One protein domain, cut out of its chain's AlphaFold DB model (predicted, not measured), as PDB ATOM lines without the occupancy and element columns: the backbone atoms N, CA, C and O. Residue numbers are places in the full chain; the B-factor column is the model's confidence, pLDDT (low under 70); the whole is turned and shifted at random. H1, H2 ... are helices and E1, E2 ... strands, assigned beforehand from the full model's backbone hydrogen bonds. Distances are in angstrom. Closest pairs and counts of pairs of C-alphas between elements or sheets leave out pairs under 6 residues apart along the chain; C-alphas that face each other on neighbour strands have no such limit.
ATOM      1  N   TYR A  15     -42.751   2.273 -35.340       96.81
ATOM      2  CA  TYR A  15     -42.000   1.812 -34.177       96.81
ATOM      3  C   TYR A  15     -42.252   0.326 -33.975       96.81
ATOM      4  O   TYR A  15     -43.391  -0.127 -34.085       96.81
ATOM      5  N   GLU A  16     -41.202  -0.397 -33.634       96.94
ATOM      6  CA  GLU A  16     -41.250  -1.803 -33.254       96.94
ATOM      7  C   GLU A  16     -40.286  -2.048 -32.093       96.94
ATOM      8  O   GLU A  16     -39.391  -1.236 -31.836       96.94
ATOM      9  N   TYR A  17     -40.474  -3.146 -31.364       97.06
ATOM     10  CA  TYR A  17     -39.497  -3.544 -30.357       97.06
ATOM     11  C   TYR A  17     -38.164  -3.871 -31.019       97.06
ATOM     12  O   TYR A  17     -38.110  -4.471 -32.092       97.06
ATOM     13  N   ALA A  18     -37.082  -3.454 -30.369       97.25
ATOM     14  CA  ALA A  18     -35.748  -3.781 -30.825       97.25
ATOM     15  C   ALA A  18     -35.489  -5.298 -30.737       97.25
ATOM     16  O   ALA A  18     -35.965  -5.939 -29.796       97.25
ATOM     17  N   PRO A  19     -34.715  -5.879 -31.676       97.12
ATOM     18  CA  PRO A  19     -34.239  -7.253 -31.562       97.12
ATOM     19  C   PRO A  19     -33.558  -7.528 -30.219       97.12
ATOM     20  O   PRO A  19     -32.830  -6.679 -29.706       97.12
ATOM     21  N   GLU A  20     -33.713  -8.745 -29.694       97.25
ATOM     22  CA  GLU A  20     -33.168  -9.158 -28.389       97.25
ATOM     23  C   GLU A  20     -31.658  -8.904 -28.250       97.25
ATOM     24  O   GLU A  20     -31.184  -8.513 -27.183       97.25
ATOM     25  N   ALA A  21     -30.903  -9.027 -29.346       97.00
ATOM     26  CA  ALA A  21     -29.473  -8.727 -29.383       97.00
ATOM     27  C   ALA A  21     -29.130  -7.309 -28.879       97.00
ATOM     28  O   ALA A  21     -28.071  -7.111 -28.284       97.00
ATOM     29  N   ILE A  22     -30.019  -6.328 -29.074       97.88
ATOM     30  CA  ILE A  22     -29.842  -4.960 -28.562       97.88
ATOM     31  C   ILE A  22     -29.980  -4.931 -27.042       97.88
ATOM     32  O   ILE A  22     -29.169  -4.291 -26.375       97.88
ATOM     33  N   THR A  23     -30.952  -5.652 -26.483       97.31
ATOM     34  CA  THR A  23     -31.127  -5.769 -25.030       97.31
ATOM     35  C   THR A  23     -29.925  -6.451 -24.384       97.31
ATOM     36  O   THR A  23     -29.421  -5.967 -23.376       97.31
ATOM     37  N   VAL A  24     -29.402  -7.522 -24.994       98.12
ATOM     38  CA  VAL A  24     -28.186  -8.205 -24.513       98.12
ATOM     39  C   VAL A  24     -26.972  -7.275 -24.559       98.12
ATOM     40  O   VAL A  24     -26.204  -7.207 -23.600       98.12
ATOM     41  N   MET A  25     -26.804  -6.525 -25.652       98.25
ATOM     42  CA  MET A  25     -25.729  -5.538 -25.786       98.25
ATOM     43  C   MET A  25     -25.843  -4.437 -24.728       98.25
ATOM     44  O   MET A  25     -24.852  -4.081 -24.095       98.25
ATOM     45  N   ALA A  26     -27.051  -3.920 -24.498       98.25
ATOM     46  CA  ALA A  26     -27.288  -2.895 -23.496       98.25
ATOM     47  C   ALA A  26     -27.070  -3.410 -22.066       98.25
ATOM     48  O   ALA A  26     -26.498  -2.687 -21.260       98.25
ATOM     49  N   ALA A  27     -27.455  -4.654 -21.764       98.19
ATOM     50  CA  ALA A  27     -27.219  -5.270 -20.461       98.19
ATOM     51  C   ALA A  27     -25.721  -5.345 -20.125       98.19
ATOM     52  O   ALA A  27     -25.334  -4.988 -19.018       98.19
ATOM     53  N   ARG A  28     -24.873  -5.713 -21.098       98.06
ATOM     54  CA  ARG A  28     -23.407  -5.696 -20.929       98.06
ATOM     55  C   ARG A  28     -22.882  -4.290 -20.650       98.06
ATOM     56  O   ARG A  28     -22.145  -4.089 -19.700       98.06
ATOM     57  N   LEU A  29     -23.326  -3.299 -21.428       98.19
ATOM     58  CA  LEU A  29     -22.940  -1.903 -21.201       98.19
ATOM     59  C   LEU A  29     -23.377  -1.398 -19.817       98.19
ATOM     60  O   LEU A  29     -22.655  -0.620 -19.195       98.19
ATOM     61  N   ILE A  30     -24.554  -1.812 -19.344       98.25
ATOM     62  CA  ILE A  30     -25.044  -1.471 -18.006       98.25
ATOM     63  C   ILE A  30     -24.144  -2.075 -16.933       98.25
ATOM     64  O   ILE A  30     -23.719  -1.341 -16.045       98.25
ATOM     65  N   ASP A  31     -23.808  -3.358 -17.050       98.12
ATOM     66  CA  ASP A  31     -22.925  -4.054 -16.111       98.12
ATOM     67  C   ASP A  31     -21.521  -3.424 -16.070       98.12
ATOM     68  O   ASP A  31     -21.024  -3.050 -15.009       98.12
ATOM     69  N   ASP A  32     -20.926  -3.186 -17.240       97.38
ATOM     70  CA  ASP A  32     -19.549  -2.703 -17.351       97.38
ATOM     71  C   ASP A  32     -19.388  -1.227 -16.946       97.38
ATOM     72  O   ASP A  32     -18.322  -0.802 -16.479       97.38
ATOM     73  N   HIS A  33     -20.399  -0.389 -17.213       96.06
ATOM     74  CA  HIS A  33     -20.219   1.068 -17.253       96.06
ATOM     75  C   HIS A  33     -21.346   1.901 -16.648       96.06
ATOM     76  O   HIS A  33     -21.100   3.060 -16.307       96.06
ATOM     77  N   HIS A  34     -22.559   1.357 -16.522       96.19
ATOM     78  CA  HIS A  34     -23.735   2.102 -16.060       96.19
ATOM     79  C   HIS A  34     -24.451   1.374 -14.927       96.19
ATOM     80  O   HIS A  34     -25.676   1.274 -14.932       96.19
ATOM     81  N   GLY A  35     -23.703   0.879 -13.936       96.88
ATOM     82  CA  GLY A  35     -24.257   0.094 -12.827       96.88
ATOM     83  C   GLY A  35     -25.363   0.813 -12.040       96.88
ATOM     84  O   GLY A  35     -26.240   0.173 -11.465       96.88
ATOM     85  N   HIS A  36     -25.414   2.151 -12.081       95.44
ATOM     86  CA  HIS A  36     -26.521   2.936 -11.519       95.44
ATOM     87  C   HIS A  36     -27.870   2.692 -12.219       95.44
ATOM     88  O   HIS A  36     -28.912   3.030 -11.661       95.44
ATOM     89  N   LEU A  37     -27.866   2.101 -13.416       97.56
ATOM     90  CA  LEU A  37     -29.045   1.712 -14.191       97.56
ATOM     91  C   LEU A  37     -29.438   0.242 -14.006       97.56
ATOM     92  O   LEU A  37     -30.409  -0.178 -14.626       97.56
ATOM     93  N   ALA A  38     -28.744  -0.541 -13.171       96.62
ATOM     94  CA  ALA A  38     -29.016  -1.977 -13.011       96.62
ATOM     95  C   ALA A  38     -30.473  -2.285 -12.603       96.62
ATOM     96  O   ALA A  38     -31.034  -3.307 -12.986       96.62
ATOM     97  N   GLU A  39     -31.105  -1.375 -11.860       95.44
ATOM     98  CA  GLU A  39     -32.505  -1.482 -11.428       95.44
ATOM     99  C   GLU A  39     -33.499  -0.790 -12.382       95.44
ATOM    100  O   GLU A  39     -34.708  -0.792 -12.139       95.44
ATOM    101  N   ALA A  40     -33.022  -0.138 -13.445       96.56
ATOM    102  CA  ALA A  40     -33.879   0.592 -14.367       96.56
ATOM    103  C   ALA A  40     -34.565  -0.366 -15.351       96.56
ATOM    104  O   ALA A  40     -33.912  -1.094 -16.095       96.56
ATOM    105  N   LYS A  41     -35.897  -0.294 -15.444       97.19
ATOM    106  CA  LYS A  41     -36.641  -0.903 -16.554       97.19
ATOM    107  C   LYS A  41     -36.534  -0.016 -17.799       97.19
ATOM    108  O   LYS A  41     -37.071   1.097 -17.816       97.19
ATOM    109  N   ILE A  42     -35.835  -0.501 -18.826       98.06
ATOM    110  CA  ILE A  42     -35.560   0.233 -20.069       98.06
ATOM    111  C   ILE A  42     -36.167  -0.515 -21.258       98.06
ATOM    112  O   ILE A  42     -35.835  -1.671 -21.507       98.06
ATOM    113  N   ALA A  43     -37.025   0.159 -22.022       98.00
ATOM    114  CA  ALA A  43     -37.530  -0.355 -23.291       98.00
ATOM    115  C   ALA A  43     -36.623   0.074 -24.453       98.00
ATOM    116  O   ALA A  43     -36.221   1.236 -24.534       98.00
ATOM    117  N   TYR A  44     -36.366  -0.832 -25.397       98.38
ATOM    118  CA  TYR A  44     -35.610  -0.549 -26.619       98.38
ATOM    119  C   TYR A  44     -36.530  -0.675 -27.827       98.38
ATOM    120  O   TYR A  44     -37.189  -1.698 -28.018       98.38
ATOM    121  N   LEU A  45     -36.586   0.376 -28.640       98.12
ATOM    122  CA  LEU A  45     -37.458   0.465 -29.804       98.12
ATOM    123  C   LEU A  45     -36.643   0.790 -31.050       98.12
ATOM    124  O   LEU A  45     -35.764   1.652 -31.016       98.12
ATOM    125  N   MET A  46     -36.993   0.166 -32.168       98.12
ATOM    126  CA  MET A  46     -36.500   0.524 -33.492       98.12
ATOM    127  C   MET A  46     -37.515   1.438 -34.164       98.12
ATOM    128  O   MET A  46     -38.707   1.140 -34.240       98.12
ATOM    129  N   ARG A  47     -37.040   2.586 -34.642       97.56
ATOM    130  CA  ARG A  47     -37.827   3.539 -35.412       97.56
ATOM    131  C   ARG A  47     -37.488   3.412 -36.890       97.56
ATOM    132  O   ARG A  47     -36.333   3.582 -37.284       97.56
ATOM    133  N   THR A  48     -38.519   3.214 -37.703       96.12
ATOM    134  CA  THR A  48     -38.438   3.225 -39.168       96.12
ATOM    135  C   THR A  48     -38.859   4.583 -39.739       96.12
ATOM    136  O   THR A  48     -39.462   5.422 -39.061       96.12
ATOM    137  N   GLY A  49     -38.527   4.824 -41.008       92.06
ATOM    138  CA  GLY A  49     -38.792   6.089 -41.695       92.06
ATOM    139  C   GLY A  49     -37.690   7.138 -41.511       92.06
ATOM    140  O   GLY A  49     -36.598   6.856 -41.016       92.06
ATOM    141  N   SER A  50     -37.954   8.369 -41.952       90.38
ATOM    142  CA  SER A  50     -36.973   9.452 -41.867       90.38
ATOM    143  C   SER A  50     -36.912  10.058 -40.461       90.38
ATOM    144  O   SER A  50     -37.913  10.500 -39.891       90.38
ATOM    145  N   TRP A  51     -35.702  10.117 -39.904       94.56
ATOM    146  CA  TRP A  51     -35.426  10.799 -38.646       94.56
ATOM    147  C   TRP A  51     -34.173  11.655 -38.778       94.56
ATOM    148  O   TRP A  51     -33.049  11.159 -38.797       94.56
ATOM    149  N   GLN A  52     -34.391  12.960 -38.905       92.88
ATOM    150  CA  GLN A  52     -33.333  13.947 -39.053       92.88
ATOM    151  C   GLN A  52     -33.562  15.124 -38.109       92.88
ATOM    152  O   GLN A  52     -34.704  15.480 -37.808       92.88
ATOM    153  N   LYS A  53     -32.472  15.755 -37.677       89.19
ATOM    154  CA  LYS A  53     -32.470  17.000 -36.908       89.19
ATOM    155  C   LYS A  53     -31.431  17.930 -37.529       89.19
ATOM    156  O   LYS A  53     -30.282  17.545 -37.693       89.19
ATOM    157  N   LYS A  54     -31.852  19.144 -37.903       88.69
ATOM    158  CA  LYS A  54     -30.993  20.156 -38.557       88.69
ATOM    159  C   LYS A  54     -30.226  19.626 -39.790       88.69
ATOM    160  O   LYS A  54     -29.084  19.996 -40.012       88.69
ATOM    161  N   GLY A  55     -30.859  18.761 -40.585       88.00
ATOM    162  CA  GLY A  55     -30.270  18.202 -41.811       88.00
ATOM    163  C   GLY A  55     -29.428  16.934 -41.620       88.00
ATOM    164  O   GLY A  55     -29.162  16.253 -42.604       88.00
ATOM    165  N   SER A  56     -29.091  16.559 -40.383       88.69
ATOM    166  CA  SER A  56     -28.334  15.336 -40.085       88.69
ATOM    167  C   SER A  56     -29.248  14.211 -39.586       88.69
ATOM    168  O   SER A  56     -30.238  14.497 -38.902       88.69
ATOM    169  N   PRO A  57     -28.963  12.934 -39.908       93.25
ATOM    170  CA  PRO A  57     -29.697  11.806 -39.342       93.25
ATOM    171  C   PRO A  57     -29.489  11.730 -37.825       93.25
ATOM    172  O   PRO A  57     -28.383  11.927 -37.332       93.25
ATOM    173  N   VAL A  58     -30.559  11.436 -37.086       95.12
ATOM    174  CA  VAL A  58     -30.471  11.114 -35.653       95.12
ATOM    175  C   VAL A  58     -30.196   9.621 -35.532       95.12
ATOM    176  O   VAL A  58     -30.911   8.838 -36.149       95.12
ATOM    177  N   ASP A  59     -29.174   9.224 -34.780       96.62
ATOM    178  CA  ASP A  59     -28.788   7.821 -34.602       96.62
ATOM    179  C   ASP A  59     -29.665   7.103 -33.569       96.62
ATOM    180  O   ASP A  59     -30.192   6.024 -33.837       96.62
ATOM    181  N   ALA A  60     -29.878   7.735 -32.419       97.44
ATOM    182  CA  ALA A  60     -30.821   7.309 -31.398       97.44
ATOM    183  C   ALA A  60     -31.207   8.488 -30.490       97.44
ATOM    184  O   ALA A  60     -30.556   9.535 -30.480       97.44
ATOM    185  N   ASP A  61     -32.260   8.299 -29.703       96.88
ATOM    186  CA  ASP A  61     -32.641   9.191 -28.610       96.88
ATOM    187  C   ASP A  61     -33.126   8.372 -27.415       96.88
ATOM    188  O   ASP A  61     -33.560   7.229 -27.562       96.88
ATOM    189  N   VAL A  62     -33.087   8.971 -26.232       97.56
ATOM    190  CA  VAL A  62     -33.603   8.372 -25.005       97.56
ATOM    191  C   VAL A  62     -34.583   9.321 -24.343       97.56
ATOM    192  O   VAL A  62     -34.413  10.540 -24.367       97.56
ATOM    193  N   GLN A  63     -35.649   8.754 -23.787       97.06
ATOM    194  CA  GLN A  63     -36.741   9.499 -23.175       97.06
ATOM    195  C   GLN A  63     -37.085   8.879 -21.824       97.06
ATOM    196  O   GLN A  63     -37.204   7.660 -21.713       97.06
ATOM    197  N   VAL A  64     -37.264   9.723 -20.809       96.94
ATOM    198  CA  VAL A  64     -37.820   9.303 -19.520       96.94
ATOM    199  C   VAL A  64     -39.329   9.107 -19.664       96.94
ATOM    200  O   VAL A  64     -40.016   9.922 -20.288       96.94
ATOM    201  N   ILE A  65     -39.845   8.018 -19.108       96.50
ATOM    202  CA  ILE A  65     -41.274   7.717 -19.076       96.50
ATOM    203  C   ILE A  65     -41.784   8.003 -17.662       96.50
ATOM    204  O   ILE A  65     -41.197   7.585 -16.666       96.50
ATOM    205  N   SER A  66     -42.883   8.747 -17.572       92.50
ATOM    206  CA  SER A  66     -43.470   9.181 -16.305       92.50
ATOM    207  C   SER A  66     -44.996   9.077 -16.317       92.50
ATOM    208  O   SER A  66     -45.625   8.890 -17.365       92.50
ATOM    209  N   GLY A  67     -45.593   9.189 -15.127       92.25
ATOM    210  CA  GLY A  67     -47.042   9.201 -14.936       92.25
ATOM    211  C   GLY A  67     -47.728   7.931 -15.442       92.25
ATOM    212  O   GLY A  67     -47.179   6.836 -15.356       92.25
ATOM    213  N   ALA A  68     -48.926   8.089 -16.009       92.50
ATOM    214  CA  ALA A  68     -49.738   6.971 -16.491       92.50
ATOM    215  C   ALA A  68     -49.020   6.100 -17.538       92.50
ATOM    216  O   ALA A  68     -49.205   4.887 -17.555       92.50
ATOM    217  N   ASN A  69     -48.160   6.687 -18.378       91.56
ATOM    218  CA  ASN A  69     -47.406   5.924 -19.377       91.56
ATOM    219  C   ASN A  69     -46.417   4.953 -18.734       91.56
ATOM    220  O   ASN A  69     -46.236   3.854 -19.244       91.56
ATOM    221  N   ARG A  70     -45.798   5.336 -17.612       92.88
ATOM    222  CA  ARG A  70     -44.886   4.454 -16.878       92.88
ATOM    223  C   ARG A  70     -45.640   3.239 -16.347       92.88
ATOM    224  O   ARG A  70     -45.202   2.118 -16.568       92.88
ATOM    225  N   PHE A  71     -46.803   3.466 -15.741       91.62
ATOM    226  CA  PHE A  71     -47.665   2.395 -15.243       91.62
ATOM    227  C   PHE A  71     -48.122   1.448 -16.367       91.62
ATOM    228  O   PHE A  71     -48.003   0.233 -16.246       91.62
ATOM    229  N   MET A  72     -48.578   1.989 -17.505       93.44
ATOM    230  CA  MET A  72     -49.025   1.182 -18.653       93.44
ATOM    231  C   MET A  72     -47.903   0.367 -19.310       93.44
ATOM    232  O   MET A  72     -48.182  -0.628 -19.974       93.44
ATOM    233  N   MET A  73     -46.647   0.786 -19.152       91.19
ATOM    234  CA  MET A  73     -45.472   0.122 -19.719       91.19
ATOM    235  C   MET A  73     -44.742  -0.729 -18.668       91.19
ATOM    236  O   MET A  73     -43.517  -0.794 -18.686       91.19
ATOM    237  N   ASP A  74     -45.478  -1.343 -17.736       93.12
ATOM    238  CA  ASP A  74     -44.932  -2.195 -16.667       93.12
ATOM    239  C   ASP A  74     -43.794  -1.515 -15.883       93.12
ATOM    240  O   ASP A  74     -42.694  -2.041 -15.724       93.12
ATOM    241  N   GLU A  75     -44.030  -0.290 -15.416       92.69
ATOM    242  CA  GLU A  75     -43.049   0.492 -14.656       92.69
ATOM    243  C   GLU A  75     -41.748   0.810 -15.418       92.69
ATOM    244  O   GLU A  75     -40.739   1.162 -14.804       92.69
ATOM    245  N   THR A  76     -41.755   0.743 -16.754       95.44
ATOM    246  CA  THR A  76     -40.635   1.199 -17.591       95.44
ATOM    247  C   THR A  76     -40.347   2.680 -17.337       95.44
ATOM    248  O   THR A  76     -41.225   3.532 -17.484       95.44
ATOM    249  N   VAL A  77     -39.096   2.994 -16.997       97.38
ATOM    250  CA  VAL A  77     -38.648   4.351 -16.632       97.38
ATOM    251  C   VAL A  77     -37.925   5.063 -17.769       97.38
ATOM    252  O   VAL A  77     -37.962   6.290 -17.840       97.38
ATOM    253  N   PHE A  78     -37.332   4.315 -18.702       98.31
ATOM    254  CA  PHE A  78     -36.702   4.868 -19.899       98.31
ATOM    255  C   PHE A  78     -37.140   4.125 -21.158       98.31
ATOM    256  O   PHE A  78     -37.343   2.914 -21.144       98.31
ATOM    257  N   ARG A  79     -37.209   4.843 -22.280       97.94
ATOM    258  CA  ARG A  79     -37.219   4.238 -23.616       97.94
ATOM    259  C   ARG A  79     -36.056   4.754 -24.444       97.94
ATOM    260  O   ARG A  79     -35.883   5.966 -24.571       97.94
ATOM    261  N   VAL A  80     -35.300   3.841 -25.035       98.50
ATOM    262  CA  VAL A  80     -34.266   4.128 -26.028       98.50
ATOM    263  C   VAL A  80     -34.856   3.849 -27.405       98.50
ATOM    264  O   VAL A  80     -35.315   2.744 -27.686       98.50
ATOM    265  N   ILE A  81     -34.874   4.866 -28.259       98.44
ATOM    266  CA  ILE A  81     -35.414   4.808 -29.615       98.44
ATOM    267  C   ILE A  81     -34.241   4.884 -30.587       98.44
ATOM    268  O   ILE A  81     -33.534   5.888 -30.635       98.44
ATOM    269  N   ILE A  82     -34.060   3.842 -31.383       98.56
ATOM    270  CA  ILE A  82     -32.919   3.654 -32.279       98.56
ATOM    271  C   ILE A  82     -33.384   3.857 -33.716       98.56
ATOM    272  O   ILE A  82     -34.421   3.341 -34.127       98.56
ATOM    273  N   ASN A  83     -32.631   4.615 -34.506       98.06
ATOM    274  CA  ASN A  83     -32.924   4.781 -35.923       98.06
ATOM    275  C   ASN A  83     -32.497   3.531 -36.701       98.06
ATOM    276  O   ASN A  83     -31.302   3.315 -36.916       98.06
ATOM    277  N   ALA A  84     -33.469   2.752 -37.184       97.25
ATOM    278  CA  ALA A  84     -33.212   1.500 -37.895       97.25
ATOM    279  C   ALA A  84     -32.291   1.688 -39.110       97.25
ATOM    280  O   ALA A  84     -31.340   0.933 -39.301       97.25
ATOM    281  N   LYS A  85     -32.480   2.774 -39.871       95.88
ATOM    282  CA  LYS A  85     -31.680   3.060 -41.073       95.88
ATOM    283  C   LYS A  85     -30.222   3.370 -40.775       95.88
ATOM    284  O   LYS A  85     -29.366   3.128 -41.623       95.88
ATOM    285  N   VAL A  86     -29.953   3.998 -39.633       96.50
ATOM    286  CA  VAL A  86     -28.578   4.253 -39.190       96.50
ATOM    287  C   VAL A  86     -27.992   2.950 -38.670       96.50
ATOM    288  O   VAL A  86     -26.919   2.557 -39.112       96.50
ATOM    289  N   TRP A  87     -28.734   2.249 -37.810       97.50
ATOM    290  CA  TRP A  87     -28.319   1.003 -37.172       97.50
ATOM    291  C   TRP A  87     -27.868  -0.073 -38.166       97.50
ATOM    292  O   TRP A  87     -26.828  -0.703 -37.972       97.50
ATOM    293  N   GLU A  88     -28.610  -0.259 -39.256       96.50
ATOM    294  CA  GLU A  88     -28.297  -1.235 -40.309       96.50
ATOM    295  C   GLU A  88     -26.978  -0.950 -41.036       96.50
ATOM    296  O   GLU A  88     -26.327  -1.877 -41.509       96.50
ATOM    297  N   LYS A  89     -26.569   0.320 -41.117       96.50
ATOM    298  CA  LYS A  89     -25.408   0.759 -41.906       96.50
ATOM    299  C   LYS A  89     -24.116   0.842 -41.112       96.50
ATOM    300  O   LYS A  89     -23.057   1.029 -41.705       96.50
ATOM    301  N   VAL A  90     -24.211   0.778 -39.791       96.88
ATOM    302  CA  VAL A  90     -23.060   0.910 -38.906       96.88
ATOM    303  C   VAL A  90     -22.599  -0.456 -38.404       96.88
ATOM    304  O   VAL A  90     -23.388  -1.398 -38.300       96.88
ATOM    305  N   ASP A  91     -21.309  -0.554 -38.104       96.44
ATOM    306  CA  ASP A  91     -20.704  -1.753 -37.537       96.44
ATOM    307  C   ASP A  91     -21.084  -1.949 -36.059       96.44
ATOM    308  O   ASP A  91     -21.662  -1.077 -35.404       96.44
ATOM    309  N   GLU A  92     -20.764  -3.120 -35.514       95.62
ATOM    310  CA  GLU A  92     -21.077  -3.464 -34.124       95.62
ATOM    311  C   GLU A  92     -20.442  -2.496 -33.118       95.62
ATOM    312  O   GLU A  92     -21.074  -2.117 -32.133       95.62
ATOM    313  N   LYS A  93     -19.225  -2.018 -33.399       95.88
ATOM    314  CA  LYS A  93     -18.535  -1.056 -32.537       95.88
ATOM    315  C   LYS A  93     -19.293   0.268 -32.443       95.88
ATOM    316  O   LYS A  93     -19.501   0.798 -31.353       95.88
ATOM    317  N   THR A  94     -19.765   0.781 -33.575       96.75
ATOM    318  CA  THR A  94     -20.577   1.999 -33.615       96.75
ATOM    319  C   THR A  94     -21.948   1.778 -32.976       96.75
ATOM    320  O   THR A  94     -22.455   2.671 -32.302       96.75
ATOM    321  N   ARG A  95     -22.548   0.590 -33.124       98.12
ATOM    322  CA  ARG A  95     -23.797   0.218 -32.432       98.12
ATOM    323  C   ARG A  95     -23.645   0.272 -30.912       98.12
ATOM    324  O   ARG A  95     -24.474   0.895 -30.248       98.12
ATOM    325  N   MET A  96     -22.561  -0.299 -30.382       97.62
ATOM    326  CA  MET A  96     -22.230  -0.215 -28.956       97.62
ATOM    327  C   MET A  96     -22.055   1.239 -28.511       97.62
ATOM    328  O   MET A  96     -22.654   1.640 -27.518       97.62
ATOM    329  N   TYR A  97     -21.325   2.052 -29.282       97.19
ATOM    330  CA  TYR A  97     -21.182   3.486 -29.012       97.19
ATOM    331  C   TYR A  97     -22.528   4.223 -28.971       97.19
ATOM    332  O   TYR A  97     -22.760   5.020 -28.062       97.19
ATOM    333  N   ILE A  98     -23.428   3.963 -29.929       97.19
ATOM    334  CA  ILE A  98     -24.750   4.606 -29.983       97.19
ATOM    335  C   ILE A  98     -25.539   4.298 -28.709       97.19
ATOM    336  O   ILE A  98     -26.090   5.224 -28.114       97.19
ATOM    337  N   LEU A  99     -25.586   3.030 -28.287       98.12
ATOM    338  CA  LEU A  99     -26.295   2.626 -27.070       98.12
ATOM    339  C   LEU A  99     -25.654   3.214 -25.815       98.12
ATOM    340  O   LEU A  99     -26.355   3.812 -25.003       98.12
ATOM    341  N   ASP A 100     -24.336   3.093 -25.683       97.50
ATOM    342  CA  ASP A 100     -23.572   3.605 -24.545       97.50
ATOM    343  C   ASP A 100     -23.796   5.116 -24.357       97.50
ATOM    344  O   ASP A 100     -24.100   5.584 -23.261       97.50
ATOM    345  N   LYS A 101     -23.787   5.869 -25.464       95.38
ATOM    346  CA  LYS A 101     -24.098   7.304 -25.488       95.38
ATOM    347  C   LYS A 101     -25.521   7.621 -25.013       95.38
ATOM    348  O   LYS A 101     -25.747   8.678 -24.432       95.38
ATOM    349  N   GLN A 102     -26.506   6.763 -25.286       97.06
ATOM    350  CA  GLN A 102     -27.863   6.982 -24.772       97.06
ATOM    351  C   GLN A 102     -27.966   6.623 -23.289       97.06
ATOM    352  O   GLN A 102     -28.588   7.363 -22.532       97.06
ATOM    353  N   LEU A 103     -27.337   5.526 -22.868       96.88
ATOM    354  CA  LEU A 103     -27.330   5.093 -21.471       96.88
ATOM    355  C   LEU A 103     -26.617   6.103 -20.565       96.88
ATOM    356  O   LEU A 103     -27.105   6.372 -19.471       96.88
ATOM    357  N   SER A 104     -25.551   6.754 -21.045       95.38
ATOM    358  CA  SER A 104     -24.844   7.791 -20.279       95.38
ATOM    359  C   SER A 104     -25.725   8.990 -19.922       95.38
ATOM    360  O   SER A 104     -25.420   9.716 -18.981       95.38
ATOM    361  N   ARG A 105     -26.828   9.201 -20.654       95.00
ATOM    362  CA  ARG A 105     -27.783  10.278 -20.372       95.00
ATOM    363  C   ARG A 105     -28.776   9.931 -19.265       95.00
ATOM    364  O   ARG A 105     -29.442  10.833 -18.762       95.00
ATOM    365  N   CYS A 106     -28.922   8.657 -18.921       96.19
ATOM    366  CA  CYS A 106     -29.861   8.198 -17.908       96.19
ATOM    367  C   CYS A 106     -29.253   8.358 -16.513       96.19
ATOM    368  O   CYS A 106     -28.155   7.873 -16.243       96.19
ATOM    369  N   GLU A 107     -29.991   8.990 -15.602       94.69
ATOM    370  CA  GLU A 107     -29.547   9.212 -14.227       94.69
ATOM    371  C   GLU A 107     -30.514   8.618 -13.206       94.69
ATOM    372  O   GLU A 107     -31.737   8.732 -13.344       94.69
ATOM    373  N   LYS A 108     -29.931   8.042 -12.148       95.00
ATOM    374  CA  LYS A 108     -30.609   7.657 -10.910       95.00
ATOM    375  C   LYS A 108     -30.286   8.705  -9.853       95.00
ATOM    376  O   LYS A 108     -29.138   8.827  -9.439       95.00
ATOM    377  N   ASN A 109     -31.293   9.434  -9.402       92.62
ATOM    378  CA  ASN A 109     -31.174  10.405  -8.322       92.62
ATOM    379  C   ASN A 109     -31.987   9.932  -7.115       92.62
ATOM    380  O   ASN A 109     -33.017   9.281  -7.281       92.62
ATOM    381  N   SER A 110     -31.542  10.264  -5.904       91.94
ATOM    382  CA  SER A 110     -32.313  10.019  -4.679       91.94
ATOM    383  C   SER A 110     -32.886  11.336  -4.171       91.94
ATOM    384  O   SER A 110     -32.190  12.353  -4.157       91.94
ATOM    385  N   THR A 111     -34.158  11.348  -3.785       88.12
ATOM    386  CA  THR A 111     -34.759  12.505  -3.115       88.12
ATOM    387  C   THR A 111     -34.292  12.573  -1.659       88.12
ATOM    388  O   THR A 111     -33.778  11.599  -1.111       88.12
ATOM    389  N   ALA A 112     -34.513  13.711  -0.993       86.19
ATOM    390  CA  ALA A 112     -34.240  13.844   0.442       86.19
ATOM    391  C   ALA A 112     -35.042  12.850   1.310       86.19
ATOM    392  O   ALA A 112     -34.640  12.556   2.429       86.19
ATOM    393  N   ALA A 113     -36.155  12.323   0.786       87.44
ATOM    394  CA  ALA A 113     -36.977  11.305   1.434       87.44
ATOM    395  C   ALA A 113     -36.492   9.864   1.168       87.44
ATOM    396  O   ALA A 113     -37.059   8.924   1.715       87.44
ATOM    397  N   GLY A 114     -35.452   9.681   0.345       86.44
ATOM    398  CA  GLY A 114     -34.924   8.368  -0.039       86.44
ATOM    399  C   GLY A 114     -35.590   7.744  -1.270       86.44
ATOM    400  O   GLY A 114     -35.210   6.645  -1.666       86.44
ATOM    401  N   ASP A 115     -36.539   8.432  -1.912       88.50
ATOM    402  CA  ASP A 115     -37.192   7.922  -3.121       88.50
ATOM    403  C   ASP A 115     -36.269   8.003  -4.338       88.50
ATOM    404  O   ASP A 115     -35.571   8.999  -4.555       88.50
ATOM    405  N   VAL A 116     -36.328   6.983  -5.195       91.31
ATOM    406  CA  VAL A 116     -35.583   6.963  -6.458       91.31
ATOM    407  C   VAL A 116     -36.313   7.783  -7.522       91.31
ATOM    408  O   VAL A 116     -37.464   7.514  -7.875       91.31
ATOM    409  N   ARG A 117     -35.605   8.749  -8.106       92.88
ATOM    410  CA  ARG A 117     -36.045   9.554  -9.244       92.88
ATOM    411  C   ARG A 117     -35.144   9.314 -10.449       92.88
ATOM    412  O   ARG A 117     -33.943   9.557 -10.398       92.88
ATOM    413  N   TRP A 118     -35.759   8.921 -11.556       95.62
ATOM    414  CA  TRP A 118     -35.088   8.772 -12.844       95.62
ATOM    415  C   TRP A 118     -35.199  10.061 -13.657       95.62
ATOM    416  O   TRP A 118     -36.272  10.670 -13.732       95.62
ATOM    417  N   SER A 119     -34.096  10.491 -14.259       95.31
ATOM    418  CA  SER A 119     -34.037  11.699 -15.085       95.31
ATOM    419  C   SER A 119     -33.097  11.524 -16.269       95.31
ATOM    420  O   SER A 119     -32.334  10.562 -16.344       95.31
ATOM    421  N   LEU A 120     -33.182  12.462 -17.211       95.00
ATOM    422  CA  LEU A 120     -32.215  12.595 -18.289       95.00
ATOM    423  C   LEU A 120     -31.344  13.813 -18.043       95.00
ATOM    424  O   LEU A 120     -31.862  14.880 -17.707       95.00
ATOM    425  N   ARG A 121     -30.050  13.656 -18.286       90.19
ATOM    426  CA  ARG A 121     -29.108  14.767 -18.376       90.19
ATOM    427  C   ARG A 121     -28.845  15.147 -19.830       90.19
ATOM    428  O   ARG A 121     -29.018  14.346 -20.759       90.19
ATOM    429  N   ASP A 122     -28.405  16.386 -20.008       85.19
ATOM    430  CA  ASP A 122     -27.863  16.857 -21.275       85.19
ATOM    431  C   ASP A 122     -26.453  16.305 -21.504       85.19
ATOM    432  O   ASP A 122     -25.733  15.986 -20.559       85.19
ATOM    433  N   TYR A 123     -26.063  16.218 -22.775       75.00
ATOM    434  CA  TYR A 123     -24.745  15.742 -23.184       75.00
ATOM    435  C   TYR A 123     -23.627  16.551 -22.516       75.00
ATOM    436  O   TYR A 123     -23.511  17.756 -22.753       75.00
ATOM    437  N   GLN A 124     -22.769  15.893 -21.733       68.25
ATOM    438  CA  GLN A 124     -21.601  16.546 -21.142       68.25
ATOM    439  C   GLN A 124     -20.318  16.209 -21.898       68.25
ATOM    440  O   GLN A 124     -20.061  15.061 -22.247       68.25
ATOM    441  N   ILE A 125     -19.436  17.202 -22.059       68.12
ATOM    442  CA  ILE A 125     -18.115  17.029 -22.694       68.12
ATOM    443  C   ILE A 125     -17.297  15.918 -22.003       68.12
ATOM    444  O   ILE A 125     -16.601  15.151 -22.664       68.12
ATOM    445  N   LYS A 126     -17.418  15.767 -20.677       68.38
ATOM    446  CA  LYS A 126     -16.706  14.722 -19.916       68.38
ATOM    447  C   LYS A 126     -17.120  13.296 -20.305       68.38
ATOM    448  O   LYS A 126     -16.298  12.384 -20.265       68.38
ATOM    449  N   GLU A 127     -18.372  13.100 -20.706       72.62
ATOM    450  CA  GLU A 127     -18.879  11.794 -21.138       72.62
ATOM    451  C   GLU A 127     -18.321  11.424 -22.505       72.62
ATOM    452  O   GLU A 127     -17.959  10.270 -22.723       72.62
ATOM    453  N   PHE A 128     -18.154  12.414 -23.390       80.44
ATOM    454  CA  PHE A 128     -17.517  12.208 -24.688       80.44
ATOM    455  C   PHE A 128     -16.112  11.623 -24.546       80.44
ATOM    456  O   PHE A 128     -15.792  10.684 -25.265       80.44
ATOM    457  N   ALA A 129     -15.299  12.094 -23.595       86.38
ATOM    458  CA  ALA A 129     -13.962  11.537 -23.380       86.38
ATOM    459  C   ALA A 129     -14.004  10.043 -23.004       86.38
ATOM    460  O   ALA A 129     -13.238   9.245 -23.541       86.38
ATOM    461  N   SER A 130     -14.934   9.648 -22.129       89.38
ATOM    462  CA  SER A 130     -15.098   8.242 -21.732       89.38
ATOM    463  C   SER A 130     -15.623   7.384 -22.886       89.38
ATOM    464  O   SER A 130     -15.105   6.294 -23.124       89.38
ATOM    465  N   LEU A 131     -16.587   7.895 -23.657       91.94
ATOM    466  CA  LEU A 131     -17.120   7.225 -24.846       91.94
ATOM    467  C   LEU A 131     -16.045   7.038 -25.928       91.94
ATOM    468  O   LEU A 131     -15.923   5.947 -26.483       91.94
ATOM    469  N   ILE A 132     -15.230   8.066 -26.189       91.81
ATOM    470  CA  ILE A 132     -14.106   7.998 -27.134       91.81
ATOM    471  C   ILE A 132     -13.047   7.018 -26.624       91.81
ATOM    472  O   ILE A 132     -12.535   6.226 -27.407       91.81
ATOM    473  N   LYS A 133     -12.736   7.009 -25.324       92.00
ATOM    474  CA  LYS A 133     -11.767   6.061 -24.757       92.00
ATOM    475  C   LYS A 133     -12.207   4.603 -24.938       92.00
ATOM    476  O   LYS A 133     -11.366   3.755 -25.215       92.00
ATOM    477  N   ARG A 134     -13.506   4.312 -24.793       94.06
ATOM    478  CA  ARG A 134     -14.063   2.955 -24.934       94.06
ATOM    479  C   ARG A 134     -14.198   2.511 -26.387       94.06
ATOM    480  O   ARG A 134     -13.779   1.414 -26.745       94.06
ATOM    481  N   HIS A 135     -14.779   3.361 -27.229       95.19
ATOM    482  CA  HIS A 135     -15.179   2.974 -28.585       95.19
ATOM    483  C   HIS A 135     -14.225   3.495 -29.660       95.19
ATOM    484  O   HIS A 135     -14.169   2.952 -30.761       95.19
ATOM    485  N   GLY A 136     -13.406   4.496 -29.359       92.94
ATOM    486  CA  GLY A 136     -12.581   5.205 -30.332       92.94
ATOM    487  C   GLY A 136     -13.389   6.173 -31.200       92.94
ATOM    488  O   GLY A 136     -14.536   6.518 -30.910       92.94
ATOM    489  N   LEU A 137     -12.780   6.609 -32.301       92.81
ATOM    490  CA  LEU A 137     -13.353   7.572 -33.247       92.81
ATOM    491  C   LEU A 137     -14.259   6.868 -34.267       92.81
ATOM    492  O   LEU A 137     -13.925   6.736 -35.445       92.81
ATOM    493  N   VAL A 138     -15.393   6.348 -33.798       93.06
ATOM    494  CA  VAL A 138     -16.282   5.505 -34.618       93.06
ATOM    495  C   VAL A 138     -17.184   6.302 -35.556       93.06
ATOM    496  O   VAL A 138     -17.491   5.837 -36.651       93.06
ATOM    497  N   THR A 139     -17.564   7.526 -35.179       88.62
ATOM    498  CA  THR A 139     -18.407   8.390 -36.015       88.62
ATOM    499  C   THR A 139     -17.576   9.341 -36.866       88.62
ATOM    500  O   THR A 139     -16.471   9.736 -36.493       88.62
ATOM    501  N   ASP A 140     -18.132   9.764 -37.999       87.75
ATOM    502  CA  ASP A 140     -17.465  10.727 -38.878       87.75
ATOM    503  C   ASP A 140     -17.249  12.083 -38.200       87.75
ATOM    504  O   ASP A 140     -16.227  12.722 -38.426       87.75
ATOM    505  N   ASP A 141     -18.158  12.497 -37.315       85.94
ATOM    506  CA  ASP A 141     -17.998  13.729 -36.538       85.94
ATOM    507  C   ASP A 141     -16.802  13.641 -35.578       85.94
ATOM    508  O   ASP A 141     -16.028  14.590 -35.475       85.94
ATOM    509  N   LEU A 142     -16.594  12.489 -34.927       88.38
ATOM    510  CA  LEU A 142     -15.430  12.271 -34.064       88.38
ATOM    511  C   LEU A 142     -14.127  12.227 -34.870       88.38
ATOM    512  O   LEU A 142     -13.124  12.793 -34.446       88.38
ATOM    513  N   LYS A 143     -14.144  11.609 -36.056       89.75
ATOM    514  CA  LYS A 143     -12.986  11.598 -36.963       89.75
ATOM    515  C   LYS A 143     -12.637  13.004 -37.456       89.75
ATOM    516  O   LYS A 143     -11.465  13.354 -37.517       89.75
ATOM    517  N   ARG A 144     -13.640  13.827 -37.780       88.06
ATOM    518  CA  ARG A 144     -13.442  15.234 -38.170       88.06
ATOM    519  C   ARG A 144     -12.893  16.072 -37.022       88.06
ATOM    520  O   ARG A 144     -12.026  16.906 -37.254       88.06
ATOM    521  N   LEU A 145     -13.375  15.846 -35.798       87.81
ATOM    522  CA  LEU A 145     -12.850  16.519 -34.611       87.81
ATOM    523  C   LEU A 145     -11.364  16.197 -34.399       87.81
ATOM    524  O   LEU A 145     -10.576  17.109 -34.190       87.81
ATOM    525  N   ASP A 146     -10.971  14.926 -34.512       88.62
ATOM    526  CA  ASP A 146      -9.563  14.504 -34.426       88.62
ATOM    527  C   ASP A 146      -8.687  15.146 -35.512       88.62
ATOM    528  O   ASP A 146      -7.592  15.627 -35.227       88.62
ATOM    529  N   GLN A 147      -9.184  15.227 -36.750       88.62
ATOM    530  CA  GLN A 147      -8.487  15.920 -37.838       88.62
ATOM    531  C   GLN A 147      -8.287  17.410 -37.544       88.62
ATOM    532  O   GLN A 147      -7.189  17.925 -37.748       88.62
ATOM    533  N   ALA A 148      -9.322  18.091 -37.041       88.81
ATOM    534  CA  ALA A 148      -9.231  19.499 -36.670       88.81
ATOM    535  C   ALA A 148      -8.211  19.720 -35.540       88.81
ATOM    536  O   ALA A 148      -7.381  20.617 -35.640       88.81
ATOM    537  N   LEU A 149      -8.217  18.865 -34.511       87.19
ATOM    538  CA  LEU A 149      -7.265  18.947 -33.398       87.19
ATOM    539  C   LEU A 149      -5.813  18.767 -33.859       87.19
ATOM    540  O   LEU A 149      -4.952  19.548 -33.465       87.19
ATOM    541  N   LYS A 150      -5.549  17.792 -34.739       87.25
ATOM    542  CA  LYS A 150      -4.213  17.574 -35.320       87.25
ATOM    543  C   LYS A 150      -3.732  18.766 -36.137       87.25
ATOM    544  O   LYS A 150      -2.554  19.101 -36.098       87.25
TER     545      LYS A 150
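Overview. This is residues 15 to 150 of the 191 residues of the protein "PhageMetallopep domain-containing protein" of Sporomusa sphaeroides DSM 2875 (UniProt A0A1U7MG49). A twisted sheet of four strands, E1 E2 E4 E3, has two helices, H1 and H4, crossing each other over one face, and no named helix on the other face. H5 packs on H4, the hairpin E5 and E6 comes near one end of E3, and H2 and H6 lie at opposite ends of the longest axis. The printed part has 136 residues, with six named helices and six named strands in the order E1 H1 E2 E3 H2 E4 H3 H4 E5 E6 H5 H6. The class is mixed, helices and strands; the four-strand sheet is mixed, the pair E5 and E6 antiparallel. The whole is compact, with a radius of gyration of the C-alphas of 15.6 A and spans of 50 by 34 by 29 A.

Arrangement. Edge strand E1, residues 15 to 17, is antiparallel to E2, residues 42 to 48, with N 16 and O 46 at 3.0 A. H1, residues 20 to 33, is on the sheet over E2, at a height of 9.7 A over a local plane fitted to just 6 C-alphas. E2 is parallel to E4, residues 78 to 83, with N 45 and O 80 at 2.9 A. E4 is antiparallel to edge strand E3, residues 60 to 64, with N 81 and O 61 at 2.8 A. The sheet is only just strongly twisted, its C-alphas up to 4.2 A off the best plane. H2, residues 67 to 72, is not on it. H3, residues 84 to 87, is on it, over none of its strands. H4, residues 92 to 103, is on the same face as H1, over E4, at a height of 9.8 A; H1 and H4 on one face make two layers, helices over a sheet. Residues 25 to 30 of H1 touch H4 at a steep tilt of 65 degrees, closest at the C-alphas of Leu 29 and Asp 100, 6.5 A. E5, residues 106 to 110, and E6, residues 116 to 120, form a hairpin, with N 109 and O 117 at 2.8 A; the closest C-alphas of E3 and E6, Val 64 and Ser 119, are 6.3 A apart. H5, residues 125 to 135, touches H4 at a shallow tilt of 29 degrees, opposite ways, with the C-alphas of Tyr 97 and His 135 closest at 6.0 A. H6, residues 140 to 150, is only just apart from H5, at 8.2 A. Every O i to N i+4 pair is within hydrogen-bond range in H1, H2, H4 and H6, and 6 of 7 in H5; H3 is too short for one.

Along the chain. E1 begins at C-alpha 15 (-42.000, 1.812, -34.177). H1 is 19.9 A long, E2 19.5 A, E4 and H4 16.5 A each, and H5 15.5 A. H6 ends at C-alpha 150 (-4.213, 17.574, -35.320).

Size, cuts and confidence. The C-alphas farthest apart, Met 72 and Lys 150, are 50.5 A apart. The printed part has no cut. The link from E2 to E3 is long, with 11 residues, and holds a short antiparallel pairing of residues 52 to 53 with 56 to 57. Mean pLDDT of the printed part is 93.4; residues 124 to 126 are under 70.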